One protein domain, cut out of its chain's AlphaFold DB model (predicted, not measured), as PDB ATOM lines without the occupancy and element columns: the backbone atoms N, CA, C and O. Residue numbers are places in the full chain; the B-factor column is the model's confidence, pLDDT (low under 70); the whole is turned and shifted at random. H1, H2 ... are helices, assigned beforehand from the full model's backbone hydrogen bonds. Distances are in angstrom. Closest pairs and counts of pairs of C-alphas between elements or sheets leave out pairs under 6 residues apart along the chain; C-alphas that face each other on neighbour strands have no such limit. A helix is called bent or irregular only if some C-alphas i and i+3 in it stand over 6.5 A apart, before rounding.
ATOM      1  N   SER A  14      18.293 151.973  32.294       87.25
ATOM      2  CA  SER A  14      17.162 152.908  32.388       87.25
ATOM      3  C   SER A  14      15.801 152.210  32.318       87.25
ATOM      4  O   SER A  14      14.875 152.598  33.031       87.25
ATOM      5  N   GLN A  15      15.672 151.180  31.474       90.00
ATOM      6  CA  GLN A  15      14.460 150.360  31.386       90.00
ATOM      7  C   GLN A  15      14.244 149.558  32.666       90.00
ATOM      8  O   GLN A  15      13.128 149.523  33.175       90.00
ATOM      9  N   ILE A  16      15.311 148.964  33.202       89.06
ATOM     10  CA  ILE A  16      15.279 148.176  34.439       89.06
ATOM     11  C   ILE A  16      14.877 149.055  35.631       89.06
ATOM     12  O   ILE A  16      13.952 148.716  36.364       89.06
ATOM     13  N   GLN A  17      15.510 150.220  35.794       88.75
ATOM     14  CA  GLN A  17      15.190 151.158  36.876       88.75
ATOM     15  C   GLN A  17      13.759 151.693  36.772       88.75
ATOM     16  O   GLN A  17      13.042 151.785  37.771       88.75
ATOM     17  N   TRP A  18      13.311 152.012  35.554       92.56
ATOM     18  CA  TRP A  18      11.930 152.427  35.338       92.56
ATOM     19  C   TRP A  18      10.938 151.311  35.666       92.56
ATOM     20  O   TRP A  18       9.944 151.583  36.331       92.56
ATOM     21  N   ALA A  19      11.212 150.080  35.231       90.12
ATOM     22  CA  ALA A  19      10.366 148.925  35.501       90.12
ATOM     23  C   ALA A  19      10.215 148.706  37.010       90.12
ATOM     24  O   ALA A  19       9.098 148.606  37.504       90.12
ATOM     25  N   LEU A  20      11.323 148.744  37.748       87.62
ATOM     26  CA  LEU A  20      11.337 148.663  39.207       87.62
ATOM     27  C   LEU A  20      10.498 149.764  39.873       87.62
ATOM     28  O   LEU A  20       9.689 149.480  40.754       87.62
ATOM     29  N   SER A  21      10.629 151.011  39.418       87.81
ATOM     30  CA  SER A  21       9.815 152.122  39.934       87.81
ATOM     31  C   SER A  21       8.328 151.951  39.616       87.81
ATOM     32  O   SER A  21       7.482 152.187  40.473       87.81
ATOM     33  N   TYR A  22       8.005 151.487  38.407       90.06
ATOM     34  CA  TYR A  22       6.629 151.226  37.990       90.06
ATOM     35  C   TYR A  22       5.985 150.126  38.840       90.06
ATOM     36  O   TYR A  22       4.854 150.281  39.299       90.06
ATOM     37  N   LEU A  23       6.719 149.042  39.106       87.50
ATOM     38  CA  LEU A  23       6.271 147.978  40.001       87.50
ATOM     39  C   LEU A  23       6.058 148.498  41.422       87.50
ATOM     40  O   LEU A  23       5.025 148.202  42.015       87.50
ATOM     41  N   LYS A  24       6.975 149.316  41.953       84.00
ATOM     42  CA  LYS A  24       6.823 149.929  43.283       84.00
ATOM     43  C   LYS A  24       5.524 150.725  43.406       84.00
ATOM     44  O   LYS A  24       4.857 150.644  44.426       84.00
ATOM     45  N   GLU A  25       5.180 151.488  42.376       85.94
ATOM     46  CA  GLU A  25       4.013 152.367  42.399       85.94
ATOM     47  C   GLU A  25       2.696 151.618  42.135       85.94
ATOM     48  O   GLU A  25       1.664 151.978  42.696       85.94
ATOM     49  N   LYS A  26       2.704 150.603  41.258       85.12
ATOM     50  CA  LYS A  26       1.471 150.004  40.713       85.12
ATOM     51  C   LYS A  26       1.181 148.574  41.155       85.12
ATOM     52  O   LYS A  26       0.057 148.130  40.952       85.12
ATOM     53  N   SER A  27       2.141 147.848  41.729       75.62
ATOM     54  CA  SER A  27       1.910 146.455  42.153       75.62
ATOM     55  C   SER A  27       1.134 146.333  43.466       75.62
ATOM     56  O   SER A  27       0.710 145.234  43.803       75.62
ATOM     57  N   GLY A  28       0.962 147.430  44.217       67.06
ATOM     58  CA  GLY A  28       0.201 147.446  45.470       67.06
ATOM     59  C   GLY A  28       0.746 146.527  46.569       67.06
ATOM     60  O   GLY A  28       0.099 146.391  47.599       67.06
ATOM     61  N   ASN A  29       1.910 145.897  46.368       62.84
ATOM     62  CA  ASN A  29       2.441 144.862  47.241       62.84
ATOM     63  C   ASN A  29       3.621 145.421  48.065       62.84
ATOM     64  O   ASN A  29       4.719 145.595  47.522       62.84
ATOM     65  N   PRO A  30       3.430 145.720  49.366       55.59
ATOM     66  CA  PRO A  30       4.468 146.316  50.211       55.59
ATOM     67  C   PRO A  30       5.681 145.395  50.403       55.59
ATOM     68  O   PRO A  30       6.791 145.872  50.631       55.59
ATOM     69  N   GLY A  31       5.489 144.076  50.265       56.16
ATOM     70  CA  GLY A  31       6.504 143.055  50.537       56.16
ATOM     71  C   GLY A  31       7.597 142.906  49.474       56.16
ATOM     72  O   GLY A  31       8.572 142.200  49.712       56.16
ATOM     73  N   PHE A  32       7.489 143.574  48.317       59.62
ATOM     74  CA  PHE A  32       8.450 143.410  47.215       59.62
ATOM     75  C   PHE A  32       9.872 143.911  47.550       59.62
ATOM     76  O   PHE A  32      10.845 143.482  46.934       59.62
ATOM     77  N   TRP A  33      10.018 144.797  48.539       57.09
ATOM     78  CA  TRP A  33      11.262 145.545  48.756       57.09
ATOM     79  C   TRP A  33      12.061 145.159  50.007       57.09
ATOM     80  O   TRP A  33      13.107 145.760  50.250       57.09
ATOM     81  N   HIS A  34      11.628 144.167  50.792       49.12
ATOM     82  CA  HIS A  34      12.320 143.799  52.038       49.12
ATOM     83  C   HIS A  34      13.467 142.792  51.869       49.12
ATOM     84  O   HIS A  34      14.251 142.605  52.793       49.12
ATOM     85  N   THR A  35      13.649 142.209  50.685       49.62
ATOM     86  CA  THR A  35      14.711 141.225  50.423       49.62
ATOM     87  C   THR A  35      15.667 141.710  49.340       49.62
ATOM     88  O   THR A  35      15.788 141.110  48.273       49.62
ATOM     89  N   ARG A  36      16.372 142.820  49.590       53.88
ATOM     90  CA  ARG A  36      17.574 143.132  48.809       53.88
ATOM     91  C   ARG A  36      18.693 142.218  49.313       53.88
ATOM     92  O   ARG A  36      19.390 142.561  50.260       53.88
ATOM     93  N   TYR A  37      18.850 141.051  48.693       54.94
ATOM     94  CA  TYR A  37      20.032 140.225  48.927       54.94
ATOM     95  C   TYR A  37      21.272 140.981  48.439       54.94
ATOM     96  O   TYR A  37      21.284 141.555  47.345       54.94
ATOM     97  N   ILE A  38      22.307 141.018  49.275       50.09
ATOM     98  CA  ILE A  38      23.590 141.651  48.959       50.09
ATOM     99  C   ILE A  38      24.157 140.969  47.702       50.09
ATOM    100  O   ILE A  38      24.321 139.754  47.681       50.09
ATOM    101  N   GLY A  39      24.411 141.748  46.644       58.34
ATOM    102  CA  GLY A  39      24.979 141.262  45.376       58.34
ATOM    103  C   GLY A  39      23.986 141.011  44.231       58.34
ATOM    104  O   GLY A  39      24.418 140.705  43.123       58.34
ATOM    105  N   GLU A  40      22.674 141.168  44.438       70.50
ATOM    106  CA  GLU A  40      21.692 140.938  43.371       70.50
ATOM    107  C   GLU A  40      21.548 142.136  42.414       70.50
ATOM    108  O   GLU A  40      21.332 143.278  42.832       70.50
ATOM    109  N   THR A  41      21.606 141.875  41.105       79.56
ATOM    110  CA  THR A  41      21.381 142.908  40.084       79.56
ATOM    111  C   THR A  41      19.905 143.303  40.005       79.56
ATOM    112  O   THR A  41      18.998 142.489  40.178       79.56
ATOM    113  N   ALA A  42      19.638 144.560  39.649       80.12
ATOM    114  CA  ALA A  42      18.280 145.083  39.478       80.12
ATOM    115  C   ALA A  42      17.430 144.278  38.464       80.12
ATOM    116  O   ALA A  42      16.209 144.208  38.580       80.12
ATOM    117  N   TYR A  43      18.072 143.640  37.482       83.44
ATOM    118  CA  TYR A  43      17.405 142.761  36.520       83.44
ATOM    119  C   TYR A  43      17.002 141.409  37.129       83.44
ATOM    120  O   TYR A  43      15.909 140.915  36.860       83.44
ATOM    121  N   GLN A  44      17.843 140.824  37.985       83.06
ATOM    122  CA  GLN A  44      17.529 139.573  38.684       83.06
ATOM    123  C   GLN A  44      16.338 139.741  39.639       83.06
ATOM    124  O   GLN A  44      15.460 138.882  39.660       83.06
ATOM    125  N   GLN A  45      16.228 140.897  40.305       82.06
ATOM    126  CA  GLN A  45      15.069 141.235  41.144       82.06
ATOM    127  C   GLN A  45      13.753 141.231  40.348       82.06
ATOM    128  O   GLN A  45      12.746 140.709  40.821       82.06
ATOM    129  N   LEU A  46      13.761 141.758  39.116       84.19
ATOM    130  CA  LEU A  46      12.593 141.724  38.224       84.19
ATOM    131  C   LEU A  46      12.212 140.295  37.818       84.19
ATOM    132  O   LEU A  46      11.027 139.979  37.736       84.19
ATOM    133  N   ILE A  47      13.200 139.430  37.569       84.94
ATOM    134  CA  ILE A  47      12.949 138.027  37.220       84.94
ATOM    135  C   ILE A  47      12.350 137.275  38.408       84.94
ATOM    136  O   ILE A  47      11.356 136.576  38.231       84.94
ATOM    137  N   LYS A  48      12.920 137.428  39.609       82.75
ATOM    138  CA  LYS A  48      12.392 136.783  40.819       82.75
ATOM    139  C   LYS A  48      10.974 137.244  41.131       82.75
ATOM    140  O   LYS A  48      10.134 136.425  41.491       82.75
ATOM    141  N   TRP A  49      10.699 138.535  40.947       82.94
ATOM    142  CA  TRP A  49       9.348 139.065  41.079       82.94
ATOM    143  C   TRP A  49       8.363 138.336  40.168       82.94
ATOM    144  O   TRP A  49       7.359 137.836  40.661       82.94
ATOM    145  N   ASP A  50       8.674 138.245  38.869       85.88
ATOM    146  CA  ASP A  50       7.831 137.580  37.866       85.88
ATOM    147  C   ASP A  50       7.624 136.092  38.173       85.88
ATOM    148  O   ASP A  50       6.518 135.576  38.029       85.88
ATOM    149  N   GLN A  51       8.668 135.408  38.647       84.44
ATOM    150  CA  GLN A  51       8.588 134.006  39.064       84.44
ATOM    151  C   GLN A  51       7.673 133.798  40.277       84.44
ATOM    152  O   GLN A  51       7.040 132.752  40.376       84.44
ATOM    153  N   GLY A  52       7.586 134.783  41.175       80.12
ATOM    154  CA  GLY A  52       6.695 134.752  42.336       80.12
ATOM    155  C   GLY A  52       5.238 135.116  42.034       80.12
ATOM    156  O   GLY A  52       4.413 135.050  42.941       80.12
ATOM    157  N   GLN A  53       4.903 135.521  40.802       82.62
ATOM    158  CA  GLN A  53       3.528 135.861  40.426       82.62
ATOM    159  C   GLN A  53       2.783 134.657  39.842       82.62
ATOM    160  O   GLN A  53       3.276 133.960  38.950       82.62
ATOM    161  N   ILE A  54       1.550 134.464  40.312       85.31
ATOM    162  CA  ILE A  54       0.618 133.477  39.764       85.31
ATOM    163  C   ILE A  54       0.151 133.960  38.387       85.31
ATOM    164  O   ILE A  54      -0.197 135.126  38.200       85.31
ATOM    165  N   GLU A  55       0.132 133.053  37.412       83.88
ATOM    166  CA  GLU A  55      -0.372 133.345  36.071       83.88
ATOM    167  C   GLU A  55      -1.894 133.568  36.119       83.88
ATOM    168  O   GLU A  55      -2.680 132.623  36.135       83.88
ATOM    169  N   SER A  56      -2.310 134.834  36.142       87.69
ATOM    170  CA  SER A  56      -3.714 135.248  36.130       87.69
ATOM    171  C   SER A  56      -4.004 136.213  34.977       87.69
ATOM    172  O   SER A  56      -3.103 136.829  34.398       87.69
ATOM    173  N   ALA A  57      -5.283 136.368  34.623       87.19
ATOM    174  CA  ALA A  57      -5.695 137.350  33.619       87.19
ATOM    175  C   ALA A  57      -5.319 138.785  34.034       87.19
ATOM    176  O   ALA A  57      -4.865 139.574  33.206       87.19
ATOM    177  N   GLU A  58      -5.437 139.089  35.326       86.06
ATOM    178  CA  GLU A  58      -5.049 140.370  35.917       86.06
ATOM    179  C   GLU A  58      -3.546 140.619  35.782       86.06
ATOM    180  O   GLU A  58      -3.128 141.714  35.407       86.06
ATOM    181  N   TYR A  59      -2.731 139.585  36.004       86.38
ATOM    182  CA  TYR A  59      -1.285 139.671  35.861       86.38
ATOM    183  C   TYR A  59      -0.855 139.932  34.411       86.38
ATOM    184  O   TYR A  59      -0.027 140.809  34.144       86.38
ATOM    185  N   ARG A  60      -1.467 139.238  33.444       88.38
ATOM    186  CA  ARG A  60      -1.218 139.490  32.014       88.38
ATOM    187  C   ARG A  60      -1.591 140.911  31.611       88.38
ATOM    188  O   ARG A  60      -0.833 141.570  30.896       88.38
ATOM    189  N   GLU A  61      -2.736 141.397  32.081       90.06
ATOM    190  CA  GLU A  61      -3.183 142.764  31.820       90.06
ATOM    191  C   GLU A  61      -2.247 143.794  32.467       90.06
ATOM    192  O   GLU A  61      -1.896 144.798  31.840       90.06
ATOM    193  N   PHE A  62      -1.758 143.522  33.677       89.88
ATOM    194  CA  PHE A  62      -0.750 144.341  34.339       89.88
ATOM    195  C   PHE A  62       0.543 144.430  33.514       89.88
ATOM    196  O   PHE A  62       1.022 145.534  33.234       89.88
ATOM    197  N   LEU A  63       1.078 143.296  33.045       90.19
ATOM    198  CA  LEU A  63       2.267 143.272  32.185       90.19
ATOM    199  C   LEU A  63       2.038 144.014  30.862       90.19
ATOM    200  O   LEU A  63       2.921 144.744  30.398       90.19
ATOM    201  N   ARG A  64       0.846 143.893  30.265       90.75
ATOM    202  CA  ARG A  64       0.470 144.630  29.049       90.75
ATOM    203  C   ARG A  64       0.491 146.142  29.285       90.75
ATOM    204  O   ARG A  64       1.081 146.875  28.486       90.75
ATOM    205  N   ARG A  65      -0.094 146.612  30.392       91.88
ATOM    206  CA  ARG A  65      -0.101 148.033  30.785       91.88
ATOM    207  C   ARG A  65       1.301 148.551  31.069       91.88
ATOM    208  O   ARG A  65       1.665 149.618  30.577       91.88
ATOM    209  N   MET A  66       2.108 147.773  31.782       92.06
ATOM    210  CA  MET A  66       3.507 148.091  32.057       92.06
ATOM    211  C   MET A  66       4.306 148.245  30.755       92.06
ATOM    212  O   MET A  66       4.987 149.251  30.550       92.06
ATOM    213  N   ARG A  67       4.173 147.305  29.814       93.25
ATOM    214  CA  ARG A  67       4.834 147.396  28.504       93.25
ATOM    215  C   ARG A  67       4.369 148.622  27.709       93.25
ATOM    216  O   ARG A  67       5.202 149.317  27.123       93.25
ATOM    217  N   GLY A  68       3.067 148.910  27.706       92.44
ATOM    218  CA  GLY A  68       2.494 150.091  27.052       92.44
ATOM    219  C   GLY A  68       3.023 151.405  27.634       92.44
ATOM    220  O   GLY A  68       3.457 152.287  26.892       92.44
ATOM    221  N   ALA A  69       3.088 151.506  28.963       93.75
ATOM    222  CA  ALA A  69       3.620 152.674  29.657       93.75
ATOM    223  C   ALA A  69       5.111 152.900  29.347       93.75
ATOM    224  O   ALA A  69       5.526 154.039  29.114       93.75
ATOM    225  N   TRP A  70       5.914 151.832  29.255       93.44
ATOM    226  CA  TRP A  70       7.310 151.952  28.825       93.44
ATOM    227  C   TRP A  70       7.430 152.445  27.386       93.44
ATOM    228  O   TRP A  70       8.234 153.335  27.111       93.44
ATOM    229  N   ALA A  71       6.634 151.895  26.464       90.25
ATOM    230  CA  ALA A  71       6.638 152.325  25.069       90.25
ATOM    231  C   ALA A  71       6.307 153.821  24.953       90.25
ATOM    232  O   ALA A  71       7.009 154.559  24.258       90.25
ATOM    233  N   GLN A  72       5.312 154.288  25.711       89.69
ATOM    234  CA  GLN A  72       4.951 155.698  25.780       89.69
ATOM    235  C   GLN A  72       6.075 156.555  26.379       89.69
ATOM    236  O   GLN A  72       6.417 157.593  25.813       89.69
ATOM    237  N   LYS A  73       6.701 156.122  27.483       88.94
ATOM    238  CA  LYS A  73       7.843 156.831  28.085       88.94
ATOM    239  C   LYS A  73       9.029 156.910  27.125       88.94
ATOM    240  O   LYS A  73       9.613 157.978  26.971       88.94
ATOM    241  N   LYS A  74       9.368 155.807  26.455       88.88
ATOM    242  CA  LYS A  74      10.434 155.746  25.447       88.88
ATOM    243  C   LYS A  74      10.145 156.697  24.287       88.88
ATOM    244  O   LYS A  74      11.047 157.399  23.844       88.88
ATOM    245  N   HIS A  75       8.898 156.741  23.818       83.50
ATOM    246  CA  HIS A  75       8.480 157.654  22.758       83.50
ATOM    247  C   HIS A  75       8.595 159.123  23.196       83.50
ATOM    248  O   HIS A  75       9.215 159.919  22.500       83.50
ATOM    249  N   ARG A  76       8.103 159.469  24.395       80.75
ATOM    250  CA  ARG A  76       8.247 160.822  24.963       80.75
ATOM    251  C   ARG A  76       9.711 161.215  25.171       80.75
ATOM    252  O   ARG A  76      10.077 162.349  24.898       80.75
ATOM    253  N   GLY A  77      10.556 160.278  25.602       79.25
ATOM    254  CA  GLY A  77      11.990 160.508  25.788       79.25
ATOM    255  C   GLY A  77      12.741 160.808  24.488       79.25
ATOM    256  O   GLY A  77      13.670 161.606  24.508       79.25
ATOM    257  N   LYS A  78      12.318 160.232  23.353       73.50
ATOM    258  CA  LYS A  78      12.881 160.551  22.027       73.50
ATOM    259  C   LYS A  78      12.533 161.962  21.542       73.50
ATOM    260  O   LYS A  78      13.248 162.501  20.708       73.50
ATOM    261  N   ASN A  79      11.466 162.552  22.074       66.81
ATOM    262  CA  ASN A  79      10.953 163.859  21.667       66.81
ATOM    263  C   ASN A  79      11.285 164.953  22.692       66.81
ATOM    264  O   ASN A  79      10.569 165.941  22.773       66.81
ATOM    265  N   LYS A  80      12.336 164.797  23.509       65.44
ATOM    266  CA  LYS A  80      12.636 165.756  24.587       65.44
ATOM    267  C   LYS A  80      12.884 167.183  24.068       65.44
ATOM    268  O   LYS A  80      12.500 168.133  24.741       65.44
TER     269      LYS A  80
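Overview. This is residues 14 to 80 of the 288 residues of an uncharacterized protein of Pseudomonas stutzeri (UniProt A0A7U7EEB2). Helix H1 lies between H3 and the long helix H4, crossing each steeply, while H3 and H4 stay apart from each other; H2 is a single loose turn near H1 and H3. Residues 75 to 80, of which 75 to 78 belong to H4, stick out at the end of the printed part, and so do residues 51 to 58, which run from Gln 51, the last residue of H3, through the tight link into H4, which begins at Ala 57. The printed part has 67 residues with four named helices, in the order H1, H2, H3, H4, and no named strand: all helix. It is only just compact, close to loose, with a radius of gyration of the C-alphas of 13.0 A, and flat, spanning 37 by 31 by 17 A.

Arrangement. H1, residues 14 to 26, touches H3, residues 42 to 51, with residues 16 to 20 alone, the same way at a steep tilt of 47 degrees; the closest C-alphas, of Ile 16 and Tyr 43, are 6.2 A apart. H4, residues 57 to 78, touches H1 with residues 66 to 70 alone, opposite ways at a steep tilt of 47 degrees; the closest C-alphas, of Tyr 22 and Met 66, are 7.4 A apart. H2, residues 30 to 33, is close to H1 but not clearly touching, with C-alphas 24 and 32 closest at 7.8 A. Every O i to N i+4 pair is within hydrogen-bond range in H1 and H4, and 5 of 6 in H3; H2 is too short for such a pair.

Along the chain. H1 begins at C-alpha 14, (17.162, 152.908, 32.388), and is 18.0 A long. H2 is 7.0 A long and only just irregular. H3 is 14.7 A long. H4 measures 31.9 A and ends at C-alpha 78, (12.881, 160.551, 22.027).

Size, cuts and confidence. The C-alphas of Ile 54 and Lys 80, the two farthest apart, are 37.6 A apart. The printed part has no cut and no long link. Confidence is under 70 at residues 28 to 39 and 79 to 80.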